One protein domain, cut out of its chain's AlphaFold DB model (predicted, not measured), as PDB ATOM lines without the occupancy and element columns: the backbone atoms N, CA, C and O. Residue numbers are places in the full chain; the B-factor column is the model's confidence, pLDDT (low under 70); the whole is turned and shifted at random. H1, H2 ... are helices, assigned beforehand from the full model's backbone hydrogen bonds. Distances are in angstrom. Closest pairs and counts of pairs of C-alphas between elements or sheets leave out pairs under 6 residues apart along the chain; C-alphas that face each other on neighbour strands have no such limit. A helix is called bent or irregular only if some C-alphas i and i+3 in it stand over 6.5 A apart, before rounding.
ATOM      1  N   SER A  24     168.195 111.454  57.196       90.25
ATOM      2  CA  SER A  24     167.878 110.500  56.129       90.25
ATOM      3  C   SER A  24     166.398 110.089  56.071       90.25
ATOM      4  O   SER A  24     165.856 109.896  54.986       90.25
ATOM      5  N   SER A  25     165.710 109.995  57.210       88.25
ATOM      6  CA  SER A  25     164.270 109.717  57.270       88.25
ATOM      7  C   SER A  25     163.440 110.859  56.690       88.25
ATOM      8  O   SER A  25     162.535 110.611  55.892       88.25
ATOM      9  N   GLU A  26     163.746 112.101  57.077       90.44
ATOM     10  CA  GLU A  26     163.060 113.288  56.555       90.44
ATOM     11  C   GLU A  26     163.273 113.412  55.052       90.44
ATOM     12  O   GLU A  26     162.314 113.602  54.306       90.44
ATOM     13  N   LYS A  27     164.507 113.189  54.593       93.50
ATOM     14  CA  LYS A  27     164.842 113.162  53.171       93.50
ATOM     15  C   LYS A  27     163.995 112.152  52.393       93.50
ATOM     16  O   LYS A  27     163.443 112.505  51.353       93.50
ATOM     17  N   ILE A  28     163.846 110.921  52.894       92.75
ATOM     18  CA  ILE A  28     163.014 109.887  52.248       92.75
ATOM     19  C   ILE A  28     161.545 110.321  52.183       92.75
ATOM     20  O   ILE A  28     160.920 110.200  51.130       92.75
ATOM     21  N   ILE A  29     160.996 110.843  53.283       90.38
ATOM     22  CA  ILE A  29     159.598 111.294  53.349       90.38
ATOM     23  C   ILE A  29     159.359 112.464  52.385       90.38
ATOM     24  O   ILE A  29     158.408 112.434  51.604       90.38
ATOM     25  N   ASN A  30     160.223 113.479  52.411       92.12
ATOM     26  CA  ASN A  30     160.094 114.667  51.569       92.12
ATOM     27  C   ASN A  30     160.216 114.306  50.086       92.12
ATOM     28  O   ASN A  30     159.402 114.747  49.274       92.12
ATOM     29  N   TYR A  31     161.168 113.436  49.739       93.88
ATOM     30  CA  TYR A  31     161.310 112.936  48.376       93.88
ATOM     31  C   TYR A  31     160.089 112.135  47.907       93.88
ATOM     32  O   TYR A  31     159.671 112.286  46.762       93.88
ATOM     33  N   ALA A  32     159.473 111.325  48.775       89.94
ATOM     34  CA  ALA A  32     158.275 110.567  48.416       89.94
ATOM     35  C   ALA A  32     157.098 111.482  48.015       89.94
ATOM     36  O   ALA A  32     156.362 111.152  47.086       89.94
ATOM     37  N   HIS A  33     156.939 112.637  48.672       88.50
ATOM     38  CA  HIS A  33     155.843 113.580  48.407       88.50
ATOM     39  C   HIS A  33     156.157 114.627  47.329       88.50
ATOM     40  O   HIS A  33     155.256 115.027  46.594       88.50
ATOM     41  N   ALA A  34     157.409 115.073  47.220       90.94
ATOM     42  CA  ALA A  34     157.831 116.119  46.290       90.94
ATOM     43  C   ALA A  34     159.179 115.765  45.626       90.94
ATOM     44  O   ALA A  34     160.194 116.415  45.904       90.94
ATOM     45  N   PRO A  35     159.216 114.754  44.734       91.25
ATOM     46  CA  PRO A  35     160.460 114.217  44.172       91.25
ATOM     47  C   PRO A  35     161.203 115.174  43.227       91.25
ATOM     48  O   PRO A  35     162.388 114.975  42.986       91.25
ATOM     49  N   VAL A  36     160.531 116.200  42.688       92.19
ATOM     50  CA  VAL A  36     161.154 117.235  41.834       92.19
ATOM     51  C   VAL A  36     161.864 118.303  42.674       92.19
ATOM     52  O   VAL A  36     162.858 118.870  42.236       92.19
ATOM     53  N   ALA A  37     161.373 118.561  43.889       92.12
ATOM     54  CA  ALA A  37     161.892 119.604  44.774       92.12
ATOM     55  C   ALA A  37     162.950 119.097  45.770       92.12
ATOM     56  O   ALA A  37     163.552 119.895  46.481       92.12
ATOM     57  N   ASN A  38     163.165 117.780  45.861       93.94
ATOM     58  CA  ASN A  38     164.024 117.162  46.870       93.94
ATOM     59  C   ASN A  38     165.028 116.200  46.237       93.94
ATOM     60  O   ASN A  38     164.718 115.495  45.278       93.94
ATOM     61  N   SER A  39     166.227 116.121  46.817       93.44
ATOM     62  CA  SER A  39     167.245 115.173  46.364       93.44
ATOM     63  C   SER A  39     166.844 113.727  46.669       93.44
ATOM     64  O   SER A  39     166.321 113.412  47.741       93.44
ATOM     65  N   ALA A  40     167.119 112.830  45.721       95.44
ATOM     66  CA  ALA A  40     166.798 111.418  45.867       95.44
ATOM     67  C   ALA A  40     167.569 110.777  47.044       95.44
ATOM     68  O   ALA A  40     168.764 111.052  47.224       95.44
ATOM     69  N   PRO A  41     166.925 109.904  47.843       96.12
ATOM     70  CA  PRO A  41     167.607 109.124  48.866       96.12
ATOM     71  C   PRO A  41     168.703 108.241  48.268       96.12
ATOM     72  O   PRO A  41     168.535 107.628  47.210       96.12
ATOM     73  N   THR A  42     169.828 108.175  48.970       96.31
ATOM     74  CA  THR A  42     170.995 107.356  48.631       96.31
ATOM     75  C   THR A  42     170.967 106.023  49.383       96.31
ATOM     76  O   THR A  42     170.181 105.826  50.308       96.31
ATOM     77  N   LEU A  43     171.871 105.098  49.041       94.69
ATOM     78  CA  LEU A  43     172.061 103.875  49.831       94.69
ATOM     79  C   LEU A  43     172.382 104.181  51.300       94.69
ATOM     80  O   LEU A  43     171.879 103.495  52.189       94.69
ATOM     81  N   GLN A  44     173.205 105.204  51.553       94.44
ATOM     82  CA  GLN A  44     173.569 105.579  52.914       94.44
ATOM     83  C   GLN A  44     172.351 106.087  53.687       94.44
ATOM     84  O   GLN A  44     172.190 105.725  54.846       94.44
ATOM     85  N   ASP A  45     171.440 106.812  53.028       94.44
ATOM     86  CA  ASP A  45     170.191 107.252  53.653       94.44
ATOM     87  C   ASP A  45     169.343 106.067  54.138       94.44
ATOM     88  O   ASP A  45     168.826 106.085  55.254       94.44
ATOM     89  N   TYR A  46     169.258 104.993  53.348       92.56
ATOM     90  CA  TYR A  46     168.564 103.769  53.753       92.56
ATOM     91  C   TYR A  46     169.290 103.004  54.869       92.56
ATOM     92  O   TYR A  46     168.649 102.484  55.785       92.56
ATOM     93  N   LYS A  47     170.625 102.946  54.836       90.94
ATOM     94  CA  LYS A  47     171.416 102.316  55.908       90.94
ATOM     95  C   LYS A  47     171.297 103.070  57.232       90.94
ATOM     96  O   LYS A  47     171.158 102.427  58.265       90.94
ATOM     97  N   ASN A  48     171.266 104.401  57.189       91.31
ATOM     98  CA  ASN A  48     171.120 105.286  58.348       91.31
ATOM     99  C   ASN A  48     169.787 105.109  59.101       91.31
ATOM    100  O   ASN A  48     169.666 105.555  60.241       91.31
ATOM    101  N   ILE A  49     168.789 104.476  58.474       88.56
ATOM    102  CA  ILE A  49     167.500 104.122  59.091       88.56
ATOM    103  C   ILE A  49     167.369 102.606  59.336       88.56
ATOM    104  O   ILE A  49     166.267 102.054  59.387       88.56
ATOM    105  N   ASP A  50     168.504 101.911  59.460       86.38
ATOM    106  CA  ASP A  50     168.622 100.474  59.715       86.38
ATOM    107  C   ASP A  50     167.915  99.579  58.680       86.38
ATOM    108  O   ASP A  50     167.409  98.493  59.004       86.38
ATOM    109  N   LEU A  51     167.876  99.998  57.413       85.94
ATOM    110  CA  LEU A  51     167.502  99.134  56.290       85.94
ATOM    111  C   LEU A  51     168.752  98.494  55.675       85.94
ATOM    112  O   LEU A  51     169.001  98.593  54.477       85.94
ATOM    113  N   LEU A  52     169.539  97.802  56.504       84.19
ATOM    114  CA  LEU A  52     170.852  97.235  56.144       84.19
ATOM    115  C   LEU A  52     170.814  96.205  54.999       84.19
ATOM    116  O   LEU A  52     171.842  95.874  54.420       84.19
ATOM    117  N   TYR A  53     169.628  95.700  54.671       80.50
ATOM    118  CA  TYR A  53     169.396  94.774  53.565       80.50
ATOM    119  C   TYR A  53     169.251  95.477  52.203       80.50
ATOM    120  O   TYR A  53     169.217  94.807  51.172       80.50
ATOM    121  N   VAL A  54     169.135  96.808  52.175       86.12
ATOM    122  CA  VAL A  54     169.138  97.586  50.932       86.12
ATOM    123  C   VAL A  54     170.546  97.560  50.339       86.12
ATOM    124  O   VAL A  54     171.540  97.723  51.042       86.12
ATOM    125  N   GLN A  55     170.628  97.349  49.028       89.88
ATOM    126  CA  GLN A  55     171.873  97.286  48.264       89.88
ATOM    127  C   GLN A  55     171.851  98.385  47.198       89.88
ATOM    128  O   GLN A  55     170.783  98.901  46.862       89.88
ATOM    129  N   GLN A  56     173.020  98.762  46.670       92.81
ATOM    130  CA  GLN A  56     173.152  99.897  45.746       92.81
ATOM    131  C   GLN A  56     172.255  99.760  44.506       92.81
ATOM    132  O   GLN A  56     171.605 100.717  44.095       92.81
ATOM    133  N   ASN A  57     172.168  98.552  43.950       91.06
ATOM    134  CA  ASN A  57     171.313  98.214  42.812       91.06
ATOM    135  C   ASN A  57     169.803  98.347  43.104       91.06
ATOM    136  O   ASN A  57     169.025  98.478  42.165       91.06
ATOM    137  N   HIS A  58     169.371  98.357  44.370       90.88
ATOM    138  CA  HIS A  58     167.959  98.524  44.739       90.88
ATOM    139  C   HIS A  58     167.525  99.994  44.817       90.88
ATOM    140  O   HIS A  58     166.345 100.283  44.635       90.88
ATOM    141  N   VAL A  59     168.448 100.928  45.078       92.81
ATOM    142  CA  VAL A  59     168.141 102.329  45.441       92.81
ATOM    143  C   VAL A  59     167.202 103.005  44.442       92.81
ATOM    144  O   VAL A  59     166.204 103.601  44.843       92.81
ATOM    145  N   LYS A  60     167.479 102.876  43.138       93.44
ATOM    146  CA  LYS A  60     166.669 103.496  42.078       93.44
ATOM    147  C   LYS A  60     165.221 102.993  42.089       93.44
ATOM    148  O   LYS A  60     164.294 103.796  42.011       93.44
ATOM    149  N   GLU A  61     165.028 101.684  42.226       91.38
ATOM    150  CA  GLU A  61     163.692 101.083  42.248       91.38
ATOM    151  C   GLU A  61     162.952 101.365  43.561       91.38
ATOM    152  O   GLU A  61     161.751 101.632  43.523       91.38
ATOM    153  N   ILE A  62     163.647 101.416  44.708       91.31
ATOM    154  CA  ILE A  62     163.037 101.874  45.970       91.31
ATOM    155  C   ILE A  62     162.538 103.311  45.806       91.31
ATOM    156  O   ILE A  62     161.373 103.575  46.086       91.31
ATOM    157  N   ASN A  63     163.383 104.218  45.300       93.69
ATOM    158  CA  ASN A  63     163.034 105.625  45.083       93.69
ATOM    159  C   ASN A  63     161.806 105.776  44.169       93.69
ATOM    160  O   ASN A  63     160.917 106.584  44.426       93.69
ATOM    161  N   LYS A  64     161.705 104.946  43.129       91.44
ATOM    162  CA  LYS A  64     160.526 104.898  42.259       91.44
ATOM    163  C   LYS A  64     159.281 104.398  43.000       91.44
ATOM    164  O   LYS A  64     158.209 104.984  42.854       91.44
ATOM    165  N   LYS A  65     159.404 103.333  43.798       88.19
ATOM    166  CA  LYS A  65     158.288 102.738  44.552       88.19
ATOM    167  C   LYS A  65     157.762 103.650  45.659       88.19
ATOM    168  O   LYS A  65     156.545 103.765  45.787       88.19
ATOM    169  N   ILE A  66     158.624 104.355  46.396       89.94
ATOM    170  CA  ILE A  66     158.176 105.303  47.435       89.94
ATOM    171  C   ILE A  66     157.314 106.426  46.846       89.94
ATOM    172  O   ILE A  66     156.290 106.764  47.433       89.94
ATOM    173  N   ILE A  67     157.654 106.930  45.652       89.62
ATOM    174  CA  ILE A  67     156.838 107.924  44.936       89.62
ATOM    175  C   ILE A  67     155.487 107.322  44.535       89.62
ATOM    176  O   ILE A  67     154.447 107.945  44.735       89.62
ATOM    177  N   GLN A  68     155.476 106.102  43.983       87.38
ATOM    178  CA  GLN A  68     154.232 105.428  43.586       87.38
ATOM    179  C   GLN A  68     153.276 105.255  44.774       87.38
ATOM    180  O   GLN A  68     152.101 105.608  44.669       87.38
ATOM    181  N   ILE A  69     153.791 104.768  45.906       81.25
ATOM    182  CA  ILE A  69     153.004 104.564  47.127       81.25
ATOM    183  C   ILE A  69     152.472 105.906  47.651       81.25
ATOM    184  O   ILE A  69     151.285 106.010  47.962       81.25
ATOM    185  N   ALA A  70     153.309 106.950  47.691       82.94
ATOM    186  CA  ALA A  70     152.908 108.283  48.142       82.94
ATOM    187  C   ALA A  70     151.842 108.940  47.245       82.94
ATOM    188  O   ALA A  70     150.994 109.673  47.744       82.94
ATOM    189  N   GLN A  71     151.834 108.637  45.943       82.62
ATOM    190  CA  GLN A  71     150.808 109.077  44.985       82.62
ATOM    191  C   GLN A  71     149.496 108.274  45.070       82.62
ATOM    192  O   GLN A  71     148.630 108.421  44.210       82.62
ATOM    193  N   GLY A  72     149.345 107.383  46.054       73.06
ATOM    194  CA  GLY A  72     148.144 106.562  46.208       73.06
ATOM    195  C   GLY A  72     148.035 105.416  45.200       73.06
ATOM    196  O   GLY A  72     147.009 104.740  45.159       73.06
TER     197      GLY A  72
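AT A GLANCE: This is residues 24 to 72 of the 496 residues of an uncharacterized protein of uncultured Sulfurovum sp (UniProt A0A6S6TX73). The longest helix, H3, and H1 make a V, meeting near their last residues, while the short H2 stands across the open side near the first residues of both, and the three centres make a triangle. The link of residues 34 to 42 folds back from the last residue of H1 to H2. The printed part has 49 residues with three named helices, in the order H1, H2, H3, and no named strand; the class is all helix. It is compact, with a radius of gyration of the C-alphas of 10.0 A, and rounded, spanning 25 by 18 by 15 A.

IN THESE COORDINATES: H3 is residues 56 to 70, 22.0 A from first to last C-alpha, from C-alpha 56 at (173.152, 99.897, 45.746) to C-alpha 70 at (152.908, 108.283, 48.142). It is irregular: C-alphas 57 and 60 are 7.1 A apart. H1 is residues 24 to 33, 14.6 A long, beginning with C-alpha 24 at (167.878, 110.500, 56.129). H2 is residues 43 to 47, 6.3 A long.

HOW THE PARTS SIT: H3 and H1 touch, their closest C-alphas being those of Ile 67 and Ala 32, 4.6 A apart. They run the same way at a steep tilt of 51 degrees. H3 and H2 are close but not clearly touching, with the closest C-alphas, those of Gln 56 and Leu 43, 5.8 A apart. H1 and H2 touch, and their closest C-alphas, those of Ser 24 and Asp 45, are 4.7 A apart. Every O i to N i+4 pair is within hydrogen-bond range in H1 and H2; in H3 8 of 11 are.

THE WHOLE: The C-alphas of Ala 37 and Tyr 53, the two farthest apart, are 27.4 A from each other. The printed part has no cut. The links H1 to H2 and H2 to H3 are short. The mean pLDDT of the printed part is 90.1, and no printed residue is under 70.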